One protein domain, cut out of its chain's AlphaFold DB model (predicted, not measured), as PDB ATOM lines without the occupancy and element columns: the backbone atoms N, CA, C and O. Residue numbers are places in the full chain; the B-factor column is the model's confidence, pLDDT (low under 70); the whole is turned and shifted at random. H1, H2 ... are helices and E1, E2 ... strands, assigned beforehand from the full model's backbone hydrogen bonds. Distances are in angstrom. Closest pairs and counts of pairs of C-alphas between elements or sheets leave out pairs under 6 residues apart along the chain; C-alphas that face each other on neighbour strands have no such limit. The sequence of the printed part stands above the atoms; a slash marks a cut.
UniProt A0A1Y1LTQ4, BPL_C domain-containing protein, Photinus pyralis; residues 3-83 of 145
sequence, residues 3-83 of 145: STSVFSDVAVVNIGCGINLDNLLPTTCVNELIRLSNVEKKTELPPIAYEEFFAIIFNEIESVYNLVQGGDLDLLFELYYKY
ATOM      1  N   SER A   3     221.720 252.080 205.291       84.50
ATOM      2  CA  SER A   3     222.445 251.488 206.415       84.50
ATOM      3  C   SER A   3     223.456 250.480 205.888       84.50
ATOM      4  O   SER A   3     223.079 249.517 205.225       84.50
ATOM      5  N   THR A   4     224.732 250.697 206.195       86.56
ATOM      6  CA  THR A   4     225.829 249.849 205.723       86.56
ATOM      7  C   THR A   4     226.476 249.121 206.893       86.56
ATOM      8  O   THR A   4     226.749 249.724 207.928       86.56
ATOM      9  N   SER A   5     226.731 247.824 206.737       89.38
ATOM     10  CA  SER A   5     227.510 247.004 207.673       89.38
ATOM     11  C   SER A   5     228.632 246.308 206.914       89.38
ATOM     12  O   SER A   5     228.387 245.732 205.860       89.38
ATOM     13  N   VAL A   6     229.857 246.367 207.433       90.12
ATOM     14  CA  VAL A   6     231.033 245.765 206.789       90.12
ATOM     15  C   VAL A   6     231.522 244.599 207.637       90.12
ATOM     16  O   VAL A   6     231.819 244.764 208.819       90.12
ATOM     17  N   PHE A   7     231.601 243.423 207.024       89.69
ATOM     18  CA  PHE A   7     232.088 242.191 207.628       89.69
ATOM     19  C   PHE A   7     233.279 241.689 206.812       89.69
ATOM     20  O   PHE A   7     233.103 241.053 205.776       89.69
ATOM     21  N   SER A   8     234.490 241.970 207.292       91.00
ATOM     22  CA  SER A   8     235.748 241.657 206.596       91.00
ATOM     23  C   SER A   8     235.807 242.280 205.193       91.00
ATOM     24  O   SER A   8     236.003 243.486 205.074       91.00
ATOM     25  N   ASP A   9     235.637 241.474 204.150       91.94
ATOM     26  CA  ASP A   9     235.665 241.839 202.735       91.94
ATOM     27  C   ASP A   9     234.265 242.070 202.135       91.94
ATOM     28  O   ASP A   9     234.151 242.494 200.988       91.94
ATOM     29  N   VAL A  10     233.196 241.841 202.906       91.25
ATOM     30  CA  VAL A  10     231.811 242.019 202.455       91.25
ATOM     31  C   VAL A  10     231.211 243.289 203.045       91.25
ATOM     32  O   VAL A  10     231.104 243.440 204.262       91.25
ATOM     33  N   ALA A  11     230.738 244.184 202.179       89.06
ATOM     34  CA  ALA A  11     229.886 245.303 202.565       89.06
ATOM     35  C   ALA A  11     228.417 244.968 202.266       89.06
ATOM     36  O   ALA A  11     228.041 244.734 201.120       89.06
ATOM     37  N   VAL A  12     227.574 244.972 203.298       89.81
ATOM     38  CA  VAL A  12     226.118 244.841 203.179       89.81
ATOM     39  C   VAL A  12     225.508 246.234 203.235       89.81
ATOM     40  O   VAL A  12     225.599 246.907 204.263       89.81
ATOM     41  N   VAL A  13     224.881 246.662 202.140       88.88
ATOM     42  CA  VAL A  13     224.228 247.972 202.022       88.88
ATOM     43  C   VAL A  13     222.716 247.771 201.972       88.88
ATOM     44  O   VAL A  13     222.178 247.242 201.006       88.88
ATOM     45  N   ASN A  14     222.020 248.212 203.016       88.38
ATOM     46  CA  ASN A  14     220.565 248.183 203.102       88.38
ATOM     47  C   ASN A  14     220.002 249.533 202.662       88.38
ATOM     48  O   ASN A  14     220.274 250.559 203.294       88.38
ATOM     49  N   ILE A  15     219.201 249.530 201.598       87.88
ATOM     50  CA  ILE A  15     218.623 250.739 201.010       87.88
ATOM     51  C   ILE A  15     217.110 250.714 201.218       87.88
ATOM     52  O   ILE A  15     216.413 249.824 200.744       87.88
ATOM     53  N   GLY A  16     216.599 251.720 201.922       87.75
ATOM     54  CA  GLY A  16     215.173 251.997 202.045       87.75
ATOM     55  C   GLY A  16     214.782 253.199 201.189       87.75
ATOM     56  O   GLY A  16     215.302 254.299 201.404       87.75
ATOM     57  N   CYS A  17     213.835 252.994 200.275       87.25
ATOM     58  CA  CYS A  17     213.216 254.028 199.447       87.25
ATOM     59  C   CYS A  17     211.698 254.032 199.672       87.25
ATOM     60  O   CYS A  17     211.097 252.980 199.886       87.25
ATOM     61  N   GLY A  18     211.085 255.214 199.641       89.56
ATOM     62  CA  GLY A  18     209.640 255.382 199.730       89.56
ATOM     63  C   GLY A  18     209.165 256.346 198.653       89.56
ATOM     64  O   GLY A  18     209.710 257.440 198.525       89.56
ATOM     65  N   ILE A  19     208.156 255.936 197.887       91.06
ATOM     66  CA  ILE A  19     207.538 256.740 196.830       91.06
ATOM     67  C   ILE A  19     206.037 256.794 197.099       91.06
ATOM     68  O   ILE A  19     205.400 255.767 197.334       91.06
ATOM     69  N   ASN A  20     205.470 258.000 197.071       94.62
ATOM     70  CA  ASN A  20     204.032 258.184 197.206       94.62
ATOM     71  C   ASN A  20     203.334 257.879 195.867       94.62
ATOM     72  O   ASN A  20     203.244 258.750 194.999       94.62
ATOM     73  N   LEU A  21     202.868 256.639 195.688       96.00
ATOM     74  CA  LEU A  21     202.241 256.189 194.440       96.00
ATOM     75  C   LEU A  21     200.789 256.667 194.303       96.00
ATOM     76  O   LEU A  21     200.463 257.311 193.309       96.00
ATOM     77  N   ASP A  22     199.939 256.402 195.302       96.06
ATOM     78  CA  ASP A  22     198.494 256.685 195.225       96.06
ATOM     79  C   ASP A  22     197.881 257.223 196.534       96.06
ATOM     80  O   ASP A  22     196.663 257.313 196.675       96.06
ATOM     81  N   ASN A  23     198.699 257.645 197.505       93.31
ATOM     82  CA  ASN A  23     198.191 258.281 198.720       93.31
ATOM     83  C   ASN A  23     198.016 259.790 198.479       93.31
ATOM     84  O   ASN A  23     198.985 260.542 198.443       93.31
ATOM     85  N   LEU A  24     196.768 260.251 198.354       89.00
ATOM     86  CA  LEU A  24     196.437 261.660 198.064       89.00
ATOM     87  C   LEU A  24     196.886 262.671 199.135       89.00
ATOM     88  O   LEU A  24     196.971 263.864 198.858       89.00
ATOM     89  N   LEU A  25     197.122 262.215 200.366       89.56
ATOM     90  CA  LEU A  25     197.520 263.043 201.504       89.56
ATOM     91  C   LEU A  25     198.789 262.464 202.154       89.56
ATOM     92  O   LEU A  25     198.935 261.240 202.185       89.56
ATOM     93  N   PRO A  26     199.677 263.297 202.736       84.25
ATOM     94  CA  PRO A  26     199.590 264.760 202.842       84.25
ATOM     95  C   PRO A  26     200.143 265.515 201.620       84.25
ATOM     96  O   PRO A  26     199.970 266.727 201.536       84.25
ATOM     97  N   THR A  27     200.822 264.828 200.699       86.06
ATOM     98  CA  THR A  27     201.468 265.430 199.522       86.06
ATOM     99  C   THR A  27     201.008 264.761 198.232       86.06
ATOM    100  O   THR A  27     200.429 263.679 198.253       86.06
ATOM    101  N   THR A  28     201.308 265.393 197.095       91.75
ATOM    102  CA  THR A  28     201.021 264.865 195.756       91.75
ATOM    103  C   THR A  28     201.614 263.466 195.557       91.75
ATOM    104  O   THR A  28     202.779 263.230 195.887       91.75
ATOM    105  N   CYS A  29     200.813 262.559 194.997       95.50
ATOM    106  CA  CYS A  29     201.225 261.215 194.602       95.50
ATOM    107  C   CYS A  29     201.347 261.086 193.075       95.50
ATOM    108  O   CYS A  29     200.809 261.902 192.322       95.50
ATOM    109  N   VAL A  30     202.053 260.059 192.605       95.62
ATOM    110  CA  VAL A  30     202.304 259.823 191.170       95.62
ATOM    111  C   VAL A  30     200.998 259.656 190.388       95.62
ATOM    112  O   VAL A  30     200.809 260.300 189.357       95.62
ATOM    113  N   ASN A  31     200.062 258.855 190.897       96.81
ATOM    114  CA  ASN A  31     198.779 258.634 190.235       96.81
ATOM    115  C   ASN A  31     197.913 259.905 190.204       96.81
ATOM    116  O   ASN A  31     197.108 260.067 189.287       96.81
ATOM    117  N   GLU A  32     198.113 260.850 191.129       95.81
ATOM    118  CA  GLU A  32     197.467 262.164 191.049       95.81
ATOM    119  C   GLU A  32     198.024 263.003 189.902       95.81
ATOM    120  O   GLU A  32     197.257 263.624 189.171       95.81
ATOM    121  N   LEU A  33     199.339 262.966 189.670       95.69
ATOM    122  CA  LEU A  33     199.946 263.641 188.518       95.69
ATOM    123  C   LEU A  33     199.418 263.083 187.190       95.69
ATOM    124  O   LEU A  33     199.176 263.856 186.263       95.69
ATOM    125  N   ILE A  34     199.185 261.769 187.104       96.56
ATOM    126  CA  ILE A  34     198.562 261.140 185.928       96.56
ATOM    127  C   ILE A  34     197.143 261.681 185.727       96.56
ATOM    128  O   ILE A  34     196.802 262.122 184.628       96.56
ATOM    129  N   ARG A  35     196.329 261.713 186.793       95.38
ATOM    130  CA  ARG A  35     194.958 262.248 186.747       95.38
ATOM    131  C   ARG A  35     194.934 263.714 186.308       95.38
ATOM    132  O   ARG A  35     194.178 264.059 185.402       95.38
ATOM    133  N   LEU A  36     195.792 264.558 186.883       95.31
ATOM    134  CA  LEU A  36     195.905 265.972 186.511       95.31
ATOM    135  C   LEU A  36     196.355 266.144 185.055       95.31
ATOM    136  O   LEU A  36     195.770 266.941 184.321       95.31
ATOM    137  N   SER A  37     197.344 265.363 184.605       96.31
ATOM    138  CA  SER A  37     197.826 265.437 183.224       96.31
ATOM    139  C   SER A  37     196.766 264.986 182.218       96.31
ATOM    140  O   SER A  37     196.646 265.601 181.159       96.31
ATOM    141  N   ASN A  38     195.963 263.974 182.556       97.44
ATOM    142  CA  ASN A  38     194.840 263.527 181.733       97.44
ATOM    143  C   ASN A  38     193.790 264.621 181.539       97.44
ATOM    144  O   ASN A  38     193.305 264.806 180.422       97.44
ATOM    145  N   VAL A  39     193.480 265.389 182.589       96.50
ATOM    146  CA  VAL A  39     192.563 266.534 182.492       96.50
ATOM    147  C   VAL A  39     193.145 267.624 181.589       96.50
ATOM    148  O   VAL A  39     192.459 268.106 180.689       96.50
ATOM    149  N   GLU A  40     194.409 267.998 181.801       96.94
ATOM    150  CA  GLU A  40     195.071 269.073 181.053       96.94
ATOM    151  C   GLU A  40     195.228 268.737 179.563       96.94
ATOM    152  O   GLU A  40     194.907 269.548 178.691       96.94
ATOM    153  N   LYS A  41     195.703 267.525 179.261       96.81
ATOM    154  CA  LYS A  41     196.044 267.089 177.901       96.81
ATOM    155  C   LYS A  41     194.905 266.360 177.190       96.81
ATOM    156  O   LYS A  41     195.060 266.020 176.020       96.81
ATOM    157  N   LYS A  42     193.769 266.143 177.867       96.19
ATOM    158  CA  LYS A  42     192.626 265.348 177.382       96.19
ATOM    159  C   LYS A  42     193.048 263.942 176.946       96.19
ATOM    160  O   LYS A  42     192.718 263.492 175.851       96.19
ATOM    161  N   THR A  43     193.814 263.276 177.804       96.88
ATOM    162  CA  THR A  43     194.289 261.899 177.607       96.88
ATOM    163  C   THR A  43     193.630 260.944 178.601       96.88
ATOM    164  O   THR A  43     193.017 261.375 179.572       96.88
ATOM    165  N   GLU A  44     193.775 259.639 178.367       95.19
ATOM    166  CA  GLU A  44     193.196 258.574 179.202       95.19
ATOM    167  C   GLU A  44     194.277 257.586 179.666       95.19
ATOM    168  O   GLU A  44     194.157 256.373 179.508       95.19
ATOM    169  N   LEU A  45     195.384 258.103 180.208       96.38
ATOM    170  CA  LEU A  45     196.429 257.255 180.780       96.38
ATOM    171  C   LEU A  45     195.916 256.591 182.070       96.38
ATOM    172  O   LEU A  45     195.446 257.308 182.960       96.38
ATOM    173  N   PRO A  46     195.992 255.257 182.204       96.44
ATOM    174  CA  PRO A  46     195.570 254.584 183.424       96.44
ATOM    175  C   PRO A  46     196.516 254.910 184.595       96.44
ATOM    176  O   PRO A  46     197.693 255.206 184.372       96.44
ATOM    177  N   PRO A  47     196.025 254.861 185.848       96.44
ATOM    178  CA  PRO A  47     196.899 254.903 187.014       96.44
ATOM    179  C   PRO A  47     197.800 253.664 187.044       96.44
ATOM    180  O   PRO A  47     197.426 252.600 186.551       96.44
ATOM    181  N   ILE A  48     198.966 253.796 187.669       97.44
ATOM    182  CA  ILE A  48     199.921 252.699 187.816       97.44
ATOM    183  C   ILE A  48     199.503 251.856 189.025       97.44
ATOM    184  O   ILE A  48     199.310 252.387 190.126       97.44
ATOM    185  N   ALA A  49     199.364 250.545 188.822       97.38
ATOM    186  CA  ALA A  49     199.123 249.589 189.900       97.38
ATOM    187  C   ALA A  49     200.401 249.347 190.719       97.38
ATOM    188  O   ALA A  49     201.512 249.487 190.209       97.38
ATOM    189  N   TYR A  50     200.271 248.948 191.986       96.38
ATOM    190  CA  TYR A  50     201.435 248.714 192.849       96.38
ATOM    191  C   TYR A  50     202.368 247.633 192.288       96.38
ATOM    192  O   TYR A  50     203.584 247.787 192.331       96.38
ATOM    193  N   GLU A  51     201.813 246.559 191.733       96.75
ATOM    194  CA  GLU A  51     202.560 245.442 191.156       96.75
ATOM    195  C   GLU A  51     203.389 245.883 189.948       96.75
ATOM    196  O   GLU A  51     204.570 245.551 189.848       96.75
ATOM    197  N   GLU A  52     202.785 246.674 189.060       96.62
ATOM    198  CA  GLU A  52     203.462 247.256 187.902       96.62
ATOM    199  C   GLU A  52     204.552 248.233 188.345       96.62
ATOM    200  O   GLU A  52     205.684 248.171 187.869       96.62
ATOM    201  N   PHE A  53     204.241 249.083 189.324       96.00
ATOM    202  CA  PHE A  53     205.196 250.017 189.901       96.00
ATOM    203  C   PHE A  53     206.425 249.305 190.481       96.00
ATOM    204  O   PHE A  53     207.555 249.687 190.177       96.00
ATOM    205  N   PHE A  54     206.228 248.253 191.282       95.00
ATOM    206  CA  PHE A  54     207.339 247.480 191.839       95.00
ATOM    207  C   PHE A  54     208.161 246.794 190.748       95.00
ATOM    208  O   PHE A  54     209.388 246.825 190.821       95.00
ATOM    209  N   ALA A  55     207.513 246.227 189.726       96.62
ATOM    210  CA  ALA A  55     208.215 245.616 188.603       96.62
ATOM    211  C   ALA A  55     209.099 246.635 187.865       96.62
ATOM    212  O   ALA A  55     210.268 246.357 187.614       96.62
ATOM    213  N   ILE A  56     208.575 247.832 187.582       95.19
ATOM    214  CA  ILE A  56     209.337 248.911 186.941       95.19
ATOM    215  C   ILE A  56     210.531 249.308 187.814       95.19
ATOM    216  O   ILE A  56     211.665 249.301 187.345       95.19
ATOM    217  N   ILE A  57     210.297 249.620 189.091       93.75
ATOM    218  CA  ILE A  57     211.351 250.111 189.986       93.75
ATOM    219  C   ILE A  57     212.453 249.069 190.187       93.75
ATOM    220  O   ILE A  57     213.628 249.421 190.122       93.75
ATOM    221  N   PHE A  58     212.111 247.800 190.421       94.00
ATOM    222  CA  PHE A  58     213.129 246.771 190.643       94.00
ATOM    223  C   PHE A  58     213.932 246.459 189.383       94.00
ATOM    224  O   PHE A  58     215.150 246.325 189.482       94.00
ATOM    225  N   ASN A  59     213.292 246.431 188.212       96.00
ATOM    226  CA  ASN A  59     213.998 246.232 186.949       96.00
ATOM    227  C   ASN A  59     214.960 247.392 186.653       96.00
ATOM    228  O   ASN A  59     216.099 247.163 186.251       96.00
ATOM    229  N   GLU A  60     214.537 248.637 186.891       92.31
ATOM    230  CA  GLU A  60     215.403 249.805 186.694       92.31
ATOM    231  C   GLU A  60     216.565 249.835 187.694       92.31
ATOM    232  O   GLU A  60     217.701 250.116 187.312       92.31
ATOM    233  N   ILE A  61     216.324 249.486 188.964       91.38
ATOM    234  CA  ILE A  61     217.396 249.372 189.963       91.38
ATOM    235  C   ILE A  61     218.407 248.300 189.553       91.38
ATOM    236  O   ILE A  61     219.608 248.549 189.634       91.38
ATOM    237  N   GLU A  62     217.950 247.127 189.107       93.00
ATOM    238  CA  GLU A  62     218.834 246.051 188.649       93.00
ATOM    239  C   GLU A  62     219.644 246.472 187.415       93.00
ATOM    240  O   GLU A  62     220.851 246.241 187.359       93.00
ATOM    241  N   SER A  63     219.010 247.158 186.459       91.75
ATOM    242  CA  SER A  63     219.669 247.712 185.271       91.75
ATOM    243  C   SER A  63     220.805 248.673 185.644       91.75
ATOM    244  O   SER A  63     221.953 248.479 185.232       91.75
ATOM    245  N   VAL A  64     220.519 249.663 186.498       89.94
ATOM    246  CA  VAL A  64     221.521 250.633 186.973       89.94
ATOM    247  C   VAL A  64     222.600 249.951 187.815       89.94
ATOM    248  O   VAL A  64     223.780 250.270 187.680       89.94
ATOM    249  N   TYR A  65     222.234 248.990 188.662       89.75
ATOM    250  CA  TYR A  65     223.197 248.235 189.463       89.75
ATOM    251  C   TYR A  65     224.188 247.467 188.581       89.75
ATOM    252  O   TYR A  65     225.396 247.556 188.799       89.75
ATOM    253  N   ASN A  66     223.696 246.763 187.559       91.94
ATOM    254  CA  ASN A  66     224.533 245.996 186.637       91.94
ATOM    255  C   ASN A  66     225.479 246.894 185.831       91.94
ATOM    256  O   ASN A  66     226.639 246.539 185.635       91.94
ATOM    257  N   LEU A  67     225.009 248.070 185.410       89.50
ATOM    258  CA  LEU A  67     225.833 249.082 184.749       89.50
ATOM    259  C   LEU A  67     227.008 249.525 185.635       89.50
ATOM    260  O   LEU A  67     228.162 249.495 185.210       89.50
ATOM    261  N   VAL A  68     226.715 249.870 186.893       87.81
ATOM    262  CA  VAL A  68     227.724 250.316 187.865       87.81
ATOM    263  C   VAL A  68     228.710 249.195 188.199       87.81
ATOM    264  O   VAL A  68     229.914 249.438 188.256       87.81
ATOM    265  N   GLN A  69     228.232 247.958 188.375       88.69
ATOM    266  CA  GLN A  69     229.096 246.782 188.560       88.69
ATOM    267  C   GLN A  69     230.002 246.528 187.347       88.69
ATOM    268  O   GLN A  69     231.126 246.058 187.509       88.69
ATOM    269  N   GLY A  70     229.539 246.871 186.142       89.06
ATOM    270  CA  GLY A  70     230.323 246.825 184.908       89.06
ATOM    271  C   GLY A  70     231.422 247.889 184.808       89.06
ATOM    272  O   GLY A  70     232.232 247.824 183.884       89.06
ATOM    273  N   GLY A  71     231.484 248.838 185.748       85.19
ATOM    274  CA  GLY A  71     232.492 249.899 185.800       85.19
ATOM    275  C   GLY A  71     232.146 251.158 185.000       85.19
ATOM    276  O   GLY A  71     232.965 252.072 184.942       85.19
ATOM    277  N   ASP A  72     230.952 251.234 184.409       81.81
ATOM    278  CA  ASP A  72     230.490 252.413 183.672       81.81
ATOM    279  C   ASP A  72     229.798 253.400 184.627       81.81
ATOM    280  O   ASP A  72     228.576 253.415 184.799       81.81
ATOM    281  N   LEU A  73     230.616 254.197 185.319       84.31
ATOM    282  CA  LEU A  73     230.135 255.279 186.182       84.31
ATOM    283  C   LEU A  73     229.738 256.526 185.385       84.31
ATOM    284  O   LEU A  73     228.950 257.330 185.882       84.31
ATOM    285  N   ASP A  74     230.239 256.682 184.161       86.19
ATOM    286  CA  ASP A  74     229.959 257.850 183.325       86.19
ATOM    287  C   ASP A  74     228.474 257.903 182.963       86.19
ATOM    288  O   ASP A  74     227.829 258.934 183.164       86.19
ATOM    289  N   LEU A  75     227.884 256.773 182.557       84.94
ATOM    290  CA  LEU A  75     226.450 256.713 182.271       84.94
ATOM    291  C   LEU A  75     225.593 256.947 183.532       84.94
ATOM    292  O   LEU A  75     224.524 257.560 183.449       84.94
ATOM    293  N   LEU A  76     226.066 256.533 184.716       87.12
ATOM    294  CA  LEU A  76     225.404 256.878 185.980       87.12
ATOM    295  C   LEU A  76     225.431 258.395 186.217       87.12
ATOM    296  O   LEU A  76     224.403 258.969 186.582       87.12
ATOM    297  N   PHE A  77     226.573 259.053 185.999       88.44
ATOM    298  CA  PHE A  77     226.681 260.506 186.128       88.44
ATOM    299  C   PHE A  77     225.810 261.238 185.102       88.44
ATOM    300  O   PHE A  77     225.143 262.209 185.461       88.44
ATOM    301  N   GLU A  78     225.743 260.769 183.857       89.62
ATOM    302  CA  GLU A  78     224.839 261.325 182.846       89.62
ATOM    303  C   GLU A  78     223.375 261.235 183.286       89.62
ATOM    304  O   GLU A  78     222.646 262.232 183.233       89.62
ATOM    305  N   LEU A  79     222.947 260.067 183.778       89.81
ATOM    306  CA  LEU A  79     221.594 259.867 184.296       89.81
ATOM    307  C   LEU A  79     221.321 260.776 185.501       89.81
ATOM    308  O   LEU A  79     220.255 261.387 185.594       89.81
ATOM    309  N   TYR A  80     222.300 260.905 186.396       89.75
ATOM    310  CA  TYR A  80     222.221 261.766 187.568       89.75
ATOM    311  C   TYR A  80     222.030 263.236 187.180       89.75
ATOM    312  O   TYR A  80     221.092 263.883 187.648       89.75
ATOM    313  N   TYR A  81     222.862 263.759 186.274       91.44
ATOM    314  CA  TYR A  81     222.771 265.145 185.815       91.44
ATOM    315  C   TYR A  81     221.530 265.416 184.961       91.44
ATOM    316  O   TYR A  81     220.991 266.521 185.015       91.44
ATOM    317  N   LYS A  82     221.019 264.418 184.229       92.81
ATOM    318  CA  LYS A  82     219.758 264.526 183.480       92.81
ATOM    319  C   LYS A  82     218.565 264.847 184.383       92.81
ATOM    320  O   LYS A  82     217.677 265.589 183.968       92.81
ATOM    321  N   TYR A  83     218.540 264.300 185.599       89.75
ATOM    322  CA  TYR A  83     217.461 264.512 186.575       89.75
ATOM    323  C   TYR A  83     217.847 265.467 187.714       89.75
ATOM    324  O   TYR A  83     217.100 265.616 188.682       89.75
TER     325      TYR A  83
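Overview. This is residues 3 to 83 of the 145 residues of the protein "BPL_C domain-containing protein" of Photinus pyralis (UniProt A0A1Y1LTQ4). This is an open, stretched-out model with few contacts: a two-strand hairpin, E1 and E2, at one end is joined by a long link to H1 at the other end, and the long helix H2 runs back along the length. H3 folds back from the far end of H2 to make a V with it, while residues 6 to 11 at the tip of the hairpin stick out. The printed part has 81 residues, with two named strands followed by three named helices, in a mixed class; the sheet's order is E1 - E2, antiparallel. It is only just loose, close to extended, with a radius of gyration of the C-alphas of 17.3 A and spans of 55 by 27 by 21 A.

Along the chain. E1, residues 3 to 7, begins at C-alpha 3 (222.445, 251.488, 206.415). E2 is residues 10 to 15. H1, residues 30 to 41, is 16.4 A long and begins at C-alpha 30 (202.304, 259.823, 191.170). H2, residues 50 to 69, is 28.1 A long. H3, residues 73 to 82, ends at C-alpha 82 (219.758, 264.526, 183.480).

Arrangement. E1 and E2 form an antiparallel hairpin at 167 degrees, with N 5 and O 12 within hydrogen-bond range at 2.9 A. H1 touches no helix, and H1 and H2 are apart. H2 touches H3 with residues 64 to 68 alone; their closest C-alphas, of Val 68 and Leu 76, are 7.2 A apart. These two helices run opposite ways at a steep tilt of 46 degrees. E1 and H3 are apart. In H1, H2 and H3 every O i to N i+4 pair is within hydrogen-bond range.

Size, cuts and confidence. The two C-alphas farthest apart, of Ser 8 and Lys 42, are 57.2 A apart. The printed part has no cut. The link from E2 to H1 is long, with 14 residues. The mean pLDDT of the printed part is 92.0, and no printed residue is under 70.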